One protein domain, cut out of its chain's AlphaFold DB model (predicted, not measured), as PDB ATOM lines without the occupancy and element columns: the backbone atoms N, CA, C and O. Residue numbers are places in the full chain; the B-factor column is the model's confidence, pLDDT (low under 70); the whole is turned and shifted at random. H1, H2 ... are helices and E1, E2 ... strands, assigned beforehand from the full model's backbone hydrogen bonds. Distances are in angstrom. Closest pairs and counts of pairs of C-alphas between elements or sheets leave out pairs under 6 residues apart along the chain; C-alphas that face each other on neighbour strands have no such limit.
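AT A GLANCE: This is residues 4 to 91 of the 447 residues of a protein of Haloplanus salinus (UniProt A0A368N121). With little regular structure, this is an antiparallel sheet curled like part of a barrel, with short helix H1 beside it and long loops around. The 88 printed residues include E1 E2 H1 E3 E4 E5 in turn, mostly strand; the sheet's order is E2 E1 E5 E4 E3. It is compact, with radius of gyration of the C-alphas 12.2 A and spans 33 by 32 by 20 A.

IN THESE COORDINATES: Find C-alpha 70 at (0.910, 42.743, 4.826); E4, residues 70 to 78, runs 25.3 A from there. E5, residues 84 to 90, ends at C-alpha 90, (4.705, 34.517, 0.513). E1 is residues 4 to 7, E2 21 to 24, H1 33 to 36, E3 65 to 67.

HOW THE PARTS SIT: E3, E4 and E5 form a meander, antiparallel neighbours in turn; look at N 67 and O 70, 2.9 A, and N 75 and O 88, 2.9 A. E1 neighbours E5, N 4 to O 87 2.8 A, and E2, N 5 to O 23 2.8 A. H1, too short for O i to N i+4 pairs, stands only just at the sheet's level, height 3.6 A.

THE WHOLE: The printed part has no cut; links E1 to E2 and H1 to E3 are long. Residues 10 to 12 and 44 have pLDDT under 70.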
ATOM      1  N   HIS A   4      12.159  31.034   7.244       93.06
ATOM      2  CA  HIS A   4      12.489  30.512   8.561       93.06
ATOM      3  C   HIS A   4      12.845  29.030   8.474       93.06
ATOM      4  O   HIS A   4      12.260  28.276   7.698       93.06
ATOM      5  N   VAL A   5      13.813  28.609   9.278       93.19
ATOM      6  CA  VAL A   5      14.143  27.200   9.504       93.19
ATOM      7  C   VAL A   5      13.877  26.912  10.966       93.19
ATOM      8  O   VAL A   5      14.385  27.625  11.830       93.19
ATOM      9  N   VAL A   6      13.076  25.891  11.233       93.19
ATOM     10  CA  VAL A   6      12.520  25.607  12.556       93.19
ATOM     11  C   VAL A   6      12.799  24.155  12.936       93.19
ATOM     12  O   VAL A   6      12.801  23.285  12.066       93.19
ATOM     13  N   GLU A   7      13.055  23.885  14.216       90.06
ATOM     14  CA  GLU A   7      13.209  22.515  14.725       90.06
ATOM     15  C   GLU A   7      11.897  21.728  14.573       90.06
ATOM     16  O   GLU A   7      10.827  22.205  14.956       90.06
ATOM     17  N   ARG A   8      11.964  20.511  14.027       83.31
ATOM     18  CA  ARG A   8      10.786  19.651  13.870       83.31
ATOM     19  C   ARG A   8      10.542  18.847  15.147       83.31
ATOM     20  O   ARG A   8      11.348  17.995  15.514       83.31
ATOM     21  N   SER A   9       9.387  19.043  15.782       73.62
ATOM     22  CA  SER A   9       8.927  18.142  16.846       73.62
ATOM     23  C   SER A   9       8.528  16.786  16.249       73.62
ATOM     24  O   SER A   9       7.714  16.721  15.328       73.62
ATOM     25  N   THR A  10       9.101  15.695  16.762       68.12
ATOM     26  CA  THR A  10       8.800  14.319  16.316       68.12
ATOM     27  C   THR A  10       8.009  13.504  17.343       68.12
ATOM     28  O   THR A  10       7.563  12.402  17.031       68.12
ATOM     29  N   GLU A  11       7.806  14.030  18.556       67.06
ATOM     30  CA  GLU A  11       7.253  13.266  19.685       67.06
ATOM     31  C   GLU A  11       5.773  13.565  19.977       67.06
ATOM     32  O   GLU A  11       5.048  12.662  20.399       67.06
ATOM     33  N   GLN A  12       5.303  14.799  19.753       69.19
ATOM     34  CA  GLN A  12       3.896  15.191  19.920       69.19
ATOM     35  C   GLN A  12       3.482  16.228  18.865       69.19
ATOM     36  O   GLN A  12       4.289  17.115  18.560       69.19
ATOM     37  N   PRO A  13       2.240  16.148  18.339       74.69
ATOM     38  CA  PRO A  13       1.681  17.198  17.499       74.69
ATOM     39  C   PRO A  13       1.641  18.515  18.276       74.69
ATOM     40  O   PRO A  13       1.174  18.572  19.413       74.69
ATOM     41  N   SER A  14       2.141  19.565  17.641       80.56
ATOM     42  CA  SER A  14       2.103  20.946  18.116       80.56
ATOM     43  C   SER A  14       1.206  21.755  17.182       80.56
ATOM     44  O   SER A  14       0.885  21.301  16.088       80.56
ATOM     45  N   ASN A  15       0.790  22.950  17.588       79.69
ATOM     46  CA  ASN A  15       0.074  23.892  16.725       79.69
ATOM     47  C   ASN A  15       1.019  24.878  16.013       79.69
ATOM     48  O   ASN A  15       0.574  25.887  15.480       79.69
ATOM     49  N   GLY A  16       2.330  24.604  16.015       80.62
ATOM     50  CA  GLY A  16       3.308  25.406  15.281       80.62
ATOM     51  C   GLY A  16       3.623  26.737  15.956       80.62
ATOM     52  O   GLY A  16       3.877  27.723  15.275       80.62
ATOM     53  N   THR A  17       3.561  26.793  17.287       82.50
ATOM     54  CA  THR A  17       3.817  28.020  18.062       82.50
ATOM     55  C   THR A  17       5.050  27.930  18.957       82.50
ATOM     56  O   THR A  17       5.615  28.957  19.332       82.50
ATOM     57  N   THR A  18       5.493  26.724  19.312       85.69
ATOM     58  CA  THR A  18       6.506  26.513  20.365       85.69
ATOM     59  C   THR A  18       7.876  26.136  19.820       85.69
ATOM     60  O   THR A  18       8.876  26.228  20.532       85.69
ATOM     61  N   GLU A  19       7.930  25.736  18.558       90.00
ATOM     62  CA  GLU A  19       9.125  25.277  17.885       90.00
ATOM     63  C   GLU A  19      10.143  26.407  17.759       90.00
ATOM     64  O   GLU A  19       9.802  27.554  17.467       90.00
ATOM     65  N   ARG A  20      11.419  26.091  17.975       91.56
ATOM     66  CA  ARG A  20      12.477  27.096  17.952       91.56
ATOM     67  C   ARG A  20      12.905  27.407  16.522       91.56
ATOM     68  O   ARG A  20      13.277  26.514  15.761       91.56
ATOM     69  N   ILE A  21      12.945  28.696  16.198       93.44
ATOM     70  CA  ILE A  21      13.499  29.196  14.942       93.44
ATOM     71  C   ILE A  21      15.031  29.125  15.017       93.44
ATOM     72  O   ILE A  21      15.666  29.831  15.800       93.44
ATOM     73  N   VAL A  22      15.641  28.281  14.189       93.75
ATOM     74  CA  VAL A  22      17.099  28.079  14.109       93.75
ATOM     75  C   VAL A  22      17.749  29.115  13.191       93.75
ATOM     76  O   VAL A  22      18.847  29.600  13.466       93.75
ATOM     77  N   ALA A  23      17.062  29.493  12.111       93.00
ATOM     78  CA  ALA A  23      17.496  30.533  11.187       93.00
ATOM     79  C   ALA A  23      16.293  31.329  10.671       93.00
ATOM     80  O   ALA A  23      15.217  30.772  10.479       93.00
ATOM     81  N   SER A  24      16.475  32.628  10.436       92.88
ATOM     82  CA  SER A  24      15.421  33.518   9.946       92.88
ATOM     83  C   SER A  24      16.007  34.628   9.078       92.88
ATOM     84  O   SER A  24      17.035  35.205   9.439       92.88
ATOM     85  N   SER A  25      15.350  34.955   7.964       90.62
ATOM     86  CA  SER A  25      15.657  36.155   7.172       90.62
ATOM     87  C   SER A  25      15.269  37.455   7.879       90.62
ATOM     88  O   SER A  25      15.829  38.501   7.564       90.62
ATOM     89  N   ASP A  26      14.359  37.377   8.851       87.25
ATOM     90  CA  ASP A  26      13.700  38.542   9.455       87.25
ATOM     91  C   ASP A  26      14.205  38.813  10.882       87.25
ATOM     92  O   ASP A  26      13.622  39.578  11.641       87.25
ATOM     93  N   GLY A  27      15.315  38.174  11.265       88.00
ATOM     94  CA  GLY A  27      15.975  38.405  12.552       88.00
ATOM     95  C   GLY A  27      15.329  37.707  13.753       88.00
ATOM     96  O   GLY A  27      15.751  37.956  14.875       88.00
ATOM     97  N   LEU A  28      14.375  36.799  13.533       91.12
ATOM     98  CA  LEU A  28      13.672  36.038  14.584       91.12
ATOM     99  C   LEU A  28      14.423  34.775  15.062       91.12
ATOM    100  O   LEU A  28      13.831  33.864  15.632       91.12
ATOM    101  N   ALA A  29      15.726  34.660  14.792       92.69
ATOM    102  CA  ALA A  29      16.486  33.469  15.172       92.69
ATOM    103  C   ALA A  29      16.590  33.339  16.704       92.69
ATOM    104  O   ALA A  29      17.019  34.267  17.388       92.69
ATOM    105  N   GLY A  30      16.246  32.163  17.232       90.00
ATOM    106  CA  GLY A  30      16.231  31.846  18.662       90.00
ATOM    107  C   GLY A  30      14.874  32.038  19.350       90.00
ATOM    108  O   GLY A  30      14.691  31.486  20.442       90.00
ATOM    109  N   GLU A  31      13.943  32.749  18.710       94.25
ATOM    110  CA  GLU A  31      12.563  32.937  19.167       94.25
ATOM    111  C   GLU A  31      11.694  31.695  18.870       94.25
ATOM    112  O   GLU A  31      12.047  30.879  18.005       94.25
ATOM    113  N   PRO A  32      10.575  31.506  19.593       92.19
ATOM    114  CA  PRO A  32       9.578  30.497  19.248       92.19
ATOM    115  C   PRO A  32       8.826  30.873  17.964       92.19
ATOM    116  O   PRO A  32       8.684  32.055  17.643       92.19
ATOM    117  N   LEU A  33       8.288  29.874  17.260       90.50
ATOM    118  CA  LEU A  33       7.556  30.063  16.005       90.50
ATOM    119  C   LEU A  33       6.345  30.997  16.160       90.50
ATOM    120  O   LEU A  33       6.026  31.712  15.225       90.50
ATOM    121  N   ALA A  34       5.754  31.118  17.354       90.50
ATOM    122  CA  ALA A  34       4.707  32.106  17.638       90.50
ATOM    123  C   ALA A  34       5.095  33.560  17.299       90.50
ATOM    124  O   ALA A  34       4.214  34.378  17.048       90.50
ATOM    125  N   ALA A  35       6.391  33.898  17.283       90.50
ATOM    126  CA  ALA A  35       6.872  35.237  16.945       90.50
ATOM    127  C   ALA A  35       6.647  35.624  15.469       90.50
ATOM    128  O   ALA A  35       6.798  36.795  15.132       90.50
ATOM    129  N   THR A  36       6.316  34.668  14.593       89.19
ATOM    130  CA  THR A  36       5.990  34.926  13.179       89.19
ATOM    131  C   THR A  36       4.508  35.220  12.949       89.19
ATOM    132  O   THR A  36       4.144  35.595  11.839       89.19
ATOM    133  N   GLU A  37       3.656  35.020  13.964       89.38
ATOM    134  CA  GLU A  37       2.195  35.169  13.875       89.38
ATOM    135  C   GLU A  37       1.532  34.291  12.787       89.38
ATOM    136  O   GLU A  37       0.401  34.551  12.377       89.38
ATOM    137  N   ILE A  38       2.211  33.233  12.320       90.06
ATOM    138  CA  ILE A  38       1.671  32.313  11.310       90.06
ATOM    139  C   ILE A  38       0.504  31.511  11.897       90.06
ATOM    140  O   ILE A  38       0.646  30.852  12.926       90.06
ATOM    141  N   ASP A  39      -0.622  31.505  11.182       86.94
ATOM    142  CA  ASP A  39      -1.816  30.725  11.513       86.94
ATOM    143  C   ASP A  39      -1.977  29.546  10.543       86.94
ATOM    144  O   ASP A  39      -2.241  29.743   9.358       86.94
ATOM    145  N   TRP A  40      -1.824  28.309  11.022       86.44
ATOM    146  CA  TRP A  40      -1.966  27.097  10.200       86.44
ATOM    147  C   TRP A  40      -3.423  26.741   9.863       86.44
ATOM    148  O   TRP A  40      -3.661  25.867   9.030       86.44
ATOM    149  N   GLY A  41      -4.393  27.448  10.444       80.81
ATOM    150  CA  GLY A  41      -5.809  27.310  10.145       80.81
ATOM    151  C   GLY A  41      -6.477  26.108  10.806       80.81
ATOM    152  O   GLY A  41      -5.979  25.523  11.769       80.81
ATOM    153  N   GLN A  42      -7.652  25.747  10.283       78.25
ATOM    154  CA  GLN A  42      -8.490  24.674  10.823       78.25
ATOM    155  C   GLN A  42      -8.873  23.622   9.776       78.25
ATOM    156  O   GLN A  42      -9.046  23.910   8.586       78.25
ATOM    157  N   THR A  43      -9.058  22.390  10.244       75.12
ATOM    158  CA  THR A  43      -9.573  21.260   9.465       75.12
ATOM    159  C   THR A  43     -11.054  21.447   9.111       75.12
ATOM    160  O   THR A  43     -11.744  22.325   9.628       75.12
ATOM    161  N   ALA A  44     -11.599  20.573   8.254       68.94
ATOM    162  CA  ALA A  44     -13.027  20.588   7.908       68.94
ATOM    163  C   ALA A  44     -13.967  20.380   9.116       68.94
ATOM    164  O   ALA A  44     -15.151  20.699   9.024       68.94
ATOM    165  N   THR A  45     -13.460  19.829  10.224       74.25
ATOM    166  CA  THR A  45     -14.193  19.617  11.481       74.25
ATOM    167  C   THR A  45     -14.017  20.763  12.483       74.25
ATOM    168  O   THR A  45     -14.627  20.714  13.548       74.25
ATOM    169  N   GLY A  46     -13.238  21.801  12.142       73.00
ATOM    170  CA  GLY A  46     -12.989  22.973  12.990       73.00
ATOM    171  C   GLY A  46     -11.879  22.785  14.030       73.00
ATOM    172  O   GLY A  46     -11.797  23.560  14.978       73.00
ATOM    173  N   GLU A  47     -11.045  21.753  13.889       82.31
ATOM    174  CA  GLU A  47      -9.883  21.527  14.760       82.31
ATOM    175  C   GLU A  47      -8.663  22.274  14.208       82.31
ATOM    176  O   GLU A  47      -8.512  22.364  12.991       82.31
ATOM    177  N   GLU A  48      -7.788  22.804  15.071       82.25
ATOM    178  CA  GLU A  48      -6.534  23.436  14.628       82.25
ATOM    179  C   GLU A  48      -5.682  22.450  13.820       82.25
ATOM    180  O   GLU A  48      -5.540  21.277  14.185       82.25
ATOM    181  N   VAL A  49      -5.108  22.926  12.715       84.31
ATOM    182  CA  VAL A  49      -4.166  22.139  11.919       84.31
ATOM    183  C   VAL A  49      -2.907  21.911  12.750       84.31
ATOM    184  O   VAL A  49      -2.218  22.851  13.143       84.31
ATOM    185  N   ALA A  50      -2.601  20.642  13.015       86.31
ATOM    186  CA  ALA A  50      -1.373  20.278  13.697       86.31
ATOM    187  C   ALA A  50      -0.166  20.603  12.805       86.31
ATOM    188  O   ALA A  50      -0.090  20.169  11.656       86.31
ATOM    189  N   PHE A  51       0.810  21.311  13.364       88.38
ATOM    190  CA  PHE A  51       2.143  21.464  12.798       88.38
ATOM    191  C   PHE A  51       2.921  20.159  12.989       88.38
ATOM    192  O   PHE A  51       3.791  20.012  13.849       88.38
ATOM    193  N   GLN A  52       2.534  19.162  12.205       86.88
ATOM    194  CA  GLN A  52       3.120  17.839  12.182       86.88
ATOM    195  C   GLN A  52       3.270  17.409  10.729       86.88
ATOM    196  O   GLN A  52       2.465  17.759   9.875       86.88
ATOM    197  N   PHE A  53       4.323  16.645  10.468       87.50
ATOM    198  CA  PHE A  53       4.594  16.091   9.154       87.50
ATOM    199  C   PHE A  53       4.863  14.602   9.330       87.50
ATOM    200  O   PHE A  53       5.660  14.227  10.193       87.50
ATOM    201  N   ASP A  54       4.255  13.759   8.514       84.62
ATOM    202  CA  ASP A  54       4.467  12.314   8.498       84.62
ATOM    203  C   ASP A  54       5.684  11.938   7.642       84.62
ATOM    204  O   ASP A  54       6.346  10.923   7.871       84.62
ATOM    205  N   ASN A  55       6.024  12.765   6.649       84.19
ATOM    206  CA  ASN A  55       7.129  12.520   5.721       84.19
ATOM    207  C   ASN A  55       7.722  13.827   5.158       84.19
ATOM    208  O   ASN A  55       7.163  14.901   5.326       84.19
ATOM    209  N   THR A  56       8.861  13.738   4.464       85.12
ATOM    210  CA  THR A  56       9.573  14.909   3.907       85.12
ATOM    211  C   THR A  56       8.975  15.469   2.614       85.12
ATOM    212  O   THR A  56       9.530  16.402   2.045       85.12
ATOM    213  N   THR A  57       7.898  14.876   2.094       84.50
ATOM    214  CA  THR A  57       7.181  15.376   0.906       84.50
ATOM    215  C   THR A  57       5.904  16.127   1.262       84.50
ATOM    216  O   THR A  57       5.285  16.732   0.392       84.50
ATOM    217  N   GLU A  58       5.516  16.094   2.533       86.88
ATOM    218  CA  GLU A  58       4.338  16.783   3.022       86.88
ATOM    219  C   GLU A  58       4.566  18.291   3.085       86.88
ATOM    220  O   GLU A  58       5.675  18.775   3.322       86.88
ATOM    221  N   THR A  59       3.499  19.036   2.826       88.00
ATOM    222  CA  THR A  59       3.502  20.492   2.826       88.00
ATOM    223  C   THR A  59       2.293  20.985   3.600       88.00
ATOM    224  O   THR A  59       1.180  20.529   3.351       88.00
ATOM    225  N   LEU A  60       2.514  21.939   4.497       87.81
ATOM    226  CA  LEU A  60       1.455  22.680   5.169       87.81
ATOM    227  C   LEU A  60       1.379  24.087   4.589       87.81
ATOM    228  O   LEU A  60       2.404  24.720   4.329       87.81
ATOM    229  N   VAL A  61       0.157  24.571   4.396       87.56
ATOM    230  CA  VAL A  61      -0.125  25.926   3.925       87.56
ATOM    231  C   VAL A  61      -0.924  26.634   5.005       87.56
ATOM    232  O   VAL A  61      -1.922  26.102   5.482       87.56
ATOM    233  N   SER A  62      -0.466  27.814   5.405       87.31
ATOM    234  CA  SER A  62      -1.125  28.614   6.430       87.31
ATOM    235  C   SER A  62      -2.407  29.268   5.900       87.31
ATOM    236  O   SER A  62      -2.578  29.480   4.693       87.31
ATOM    237  N   TRP A  63      -3.287  29.677   6.807       84.88
ATOM    238  CA  TRP A  63      -4.251  30.736   6.533       84.88
ATOM    239  C   TRP A  63      -3.541  32.076   6.322       84.88
ATOM    240  O   TRP A  63      -2.328  32.215   6.506       84.88
ATOM    241  N   VAL A  64      -4.305  33.069   5.869       86.19
ATOM    242  CA  VAL A  64      -3.788  34.423   5.666       86.19
ATOM    243  C   VAL A  64      -3.496  35.046   7.022       86.19
ATOM    244  O   VAL A  64      -4.394  35.159   7.852       86.19
ATOM    245  N   TYR A  65      -2.252  35.465   7.224       86.44
ATOM    246  CA  TYR A  65      -1.802  36.168   8.423       86.44
ATOM    247  C   TYR A  65      -1.183  37.514   8.044       86.44
ATOM    248  O   TYR A  65      -0.961  37.806   6.864       86.44
ATOM    249  N   LEU A  66      -0.936  38.357   9.044       86.25
ATOM    250  CA  LEU A  66      -0.320  39.664   8.849       86.25
ATOM    251  C   LEU A  66       1.176  39.586   9.154       86.25
ATOM    252  O   LEU A  66       1.574  39.456  10.301       86.25
ATOM    253  N   ASP A  67       2.003  39.737   8.122       85.75
ATOM    254  CA  ASP A  67       3.453  39.901   8.248       85.75
ATOM    255  C   ASP A  67       3.804  41.383   8.074       85.75
ATOM    256  O   ASP A  67       3.656  41.952   6.987       85.75
ATOM    257  N   ALA A  68       4.191  42.046   9.168       83.06
ATOM    258  CA  ALA A  68       4.465  43.487   9.203       83.06
ATOM    259  C   ALA A  68       3.338  44.348   8.579       83.06
ATOM    260  O   ALA A  68       3.594  45.369   7.935       83.06
ATOM    261  N   GLY A  69       2.079  43.925   8.763       81.31
ATOM    262  CA  GLY A  69       0.889  44.587   8.218       81.31
ATOM    263  C   GLY A  69       0.533  44.218   6.773       81.31
ATOM    264  O   GLY A  69      -0.411  44.793   6.233       81.31
ATOM    265  N   ASN A  70       1.246  43.276   6.147       85.00
ATOM    266  CA  ASN A  70       0.910  42.743   4.826       85.00
ATOM    267  C   ASN A  70       0.266  41.362   4.931       85.00
ATOM    268  O   ASN A  70       0.758  40.501   5.660       85.00
ATOM    269  N   MET A  71      -0.788  41.124   4.152       86.56
ATOM    270  CA  MET A  71      -1.407  39.804   4.062       86.56
ATOM    271  C   MET A  71      -0.451  38.813   3.393       86.56
ATOM    272  O   MET A  71      -0.059  38.978   2.234       86.56
ATOM    273  N   SER A  72      -0.082  37.776   4.137       88.25
ATOM    274  CA  SER A  72       0.881  36.757   3.725       88.25
ATOM    275  C   SER A  72       0.348  35.349   3.965       88.25
ATOM    276  O   SER A  72      -0.554  35.124   4.766       88.25
ATOM    277  N   VAL A  73       0.922  34.389   3.241       89.38
ATOM    278  CA  VAL A  73       0.674  32.949   3.391       89.38
ATOM    279  C   VAL A  73       2.013  32.262   3.573       89.38
ATOM    280  O   VAL A  73       2.961  32.569   2.858       89.38
ATOM    281  N   ALA A  74       2.119  31.346   4.522       91.00
ATOM    282  CA  ALA A  74       3.317  30.571   4.773       91.00
ATOM    283  C   ALA A  74       3.150  29.160   4.222       91.00
ATOM    284  O   ALA A  74       2.079  28.561   4.298       91.00
ATOM    285  N   ILE A  75       4.234  28.633   3.670       91.25
ATOM    286  CA  ILE A  75       4.329  27.251   3.220       91.25
ATOM    287  C   ILE A  75       5.435  26.597   4.033       91.25
ATOM    288  O   ILE A  75       6.568  27.079   4.021       91.25
ATOM    289  N   ALA A  76       5.106  25.519   4.734       91.69
ATOM    290  CA  ALA A  76       6.050  24.736   5.511       91.69
ATOM    291  C   ALA A  76       6.249  23.353   4.898       91.69
ATOM    292  O   ALA A  76       5.284  22.661   4.586       91.69
ATOM    293  N   SER A  77       7.505  22.941   4.763       92.56
ATOM    294  CA  SER A  77       7.875  21.603   4.299       92.56
ATOM    295  C   SER A  77       9.104  21.102   5.062       92.56
ATOM    296  O   SER A  77      10.049  21.885   5.234       92.56
ATOM    297  N   PRO A  78       9.159  19.830   5.490       92.88
ATOM    298  CA  PRO A  78      10.339  19.297   6.157       92.88
ATOM    299  C   PRO A  78      11.557  19.306   5.236       92.88
ATOM    300  O   PRO A  78      11.460  19.048   4.035       92.88
ATOM    301  N   THR A  79      12.726  19.578   5.799       91.06
ATOM    302  CA  THR A  79      13.989  19.500   5.066       91.06
ATOM    303  C   THR A  79      14.414  18.039   4.846       91.06
ATOM    304  O   THR A  79      13.954  17.140   5.554       91.06
ATOM    305  N   PRO A  80      15.302  17.753   3.869       87.75
ATOM    306  CA  PRO A  80      15.717  16.380   3.558       87.75
ATOM    307  C   PRO A  80      16.421  15.627   4.697       87.75
ATOM    308  O   PRO A  80      16.499  14.403   4.651       87.75
ATOM    309  N   ASP A  81      16.963  16.342   5.686       87.50
ATOM    310  CA  ASP A  81      17.548  15.765   6.903       87.50
ATOM    311  C   ASP A  81      16.482  15.218   7.870       87.50
ATOM    312  O   ASP A  81      16.797  14.388   8.712       87.50
ATOM    313  N   GLY A  82      15.222  15.635   7.718       83.31
ATOM    314  CA  GLY A  82      14.086  15.202   8.524       83.31
ATOM    315  C   GLY A  82      13.946  15.915   9.869       83.31
ATOM    316  O   GLY A  82      12.855  15.853  10.434       83.31
ATOM    317  N   ASP A  83      14.983  16.613  10.332       87.94
ATOM    318  CA  ASP A  83      15.058  17.232  11.663       87.94
ATOM    319  C   ASP A  83      14.570  18.690  11.687       87.94
ATOM    320  O   ASP A  83      14.259  19.225  12.755       87.94
ATOM    321  N   HIS A  84      14.464  19.337  10.522       92.31
ATOM    322  CA  HIS A  84      14.008  20.722  10.417       92.31
ATOM    323  C   HIS A  84      12.812  20.875   9.473       92.31
ATOM    324  O   HIS A  84      12.494  20.011   8.652       92.31
ATOM    325  N   VAL A  85      12.140  22.014   9.603       93.25
ATOM    326  CA  VAL A  85      11.079  22.466   8.706       93.25
ATOM    327  C   VAL A  85      11.495  23.796   8.100       93.25
ATOM    328  O   VAL A  85      11.852  24.734   8.816       93.25
ATOM    329  N   LEU A  86      11.461  23.872   6.771       93.50
ATOM    330  CA  LEU A  86      11.632  25.114   6.033       93.50
ATOM    331  C   LEU A  86      10.266  25.779   5.884       93.50
ATOM    332  O   LEU A  86       9.350  25.171   5.334       93.50
ATOM    333  N   ILE A  87      10.154  27.020   6.342       94.12
ATOM    334  CA  ILE A  87       8.943  27.831   6.256       94.12
ATOM    335  C   ILE A  87       9.235  29.041   5.376       94.12
ATOM    336  O   ILE A  87      10.080  29.869   5.714       94.12
ATOM    337  N   GLY A  88       8.543  29.147   4.246       91.94
ATOM    338  CA  GLY A  88       8.590  30.313   3.370       91.94
ATOM    339  C   GLY A  88       7.285  31.094   3.440       91.94
ATOM    340  O   GLY A  88       6.245  30.583   3.031       91.94
ATOM    341  N   GLY A  89       7.333  32.333   3.922       89.31
ATOM    342  CA  GLY A  89       6.239  33.296   3.812       89.31
ATOM    343  C   GLY A  89       6.154  33.842   2.393       89.31
ATOM    344  O   GLY A  89       7.171  34.046   1.750       89.31
ATOM    345  N   TYR A  90       4.963  34.099   1.882       86.25
ATOM    346  CA  TYR A  90       4.705  34.517   0.513       86.25
ATOM    347  C   TYR A  90       3.647  35.617   0.499       86.25
ATOM    348  O   TYR A  90       2.682  35.532   1.245       86.25
ATOM    349  N   HIS A  91       3.839  36.644  -0.334       84.38
ATOM    350  CA  HIS A  91       2.941  37.802  -0.451       84.38
ATOM    351  C   HIS A  91       2.096  37.669  -1.730       84.38
ATOM    352  O   HIS A  91       2.589  37.996  -2.821       84.38
TER     353      HIS A  91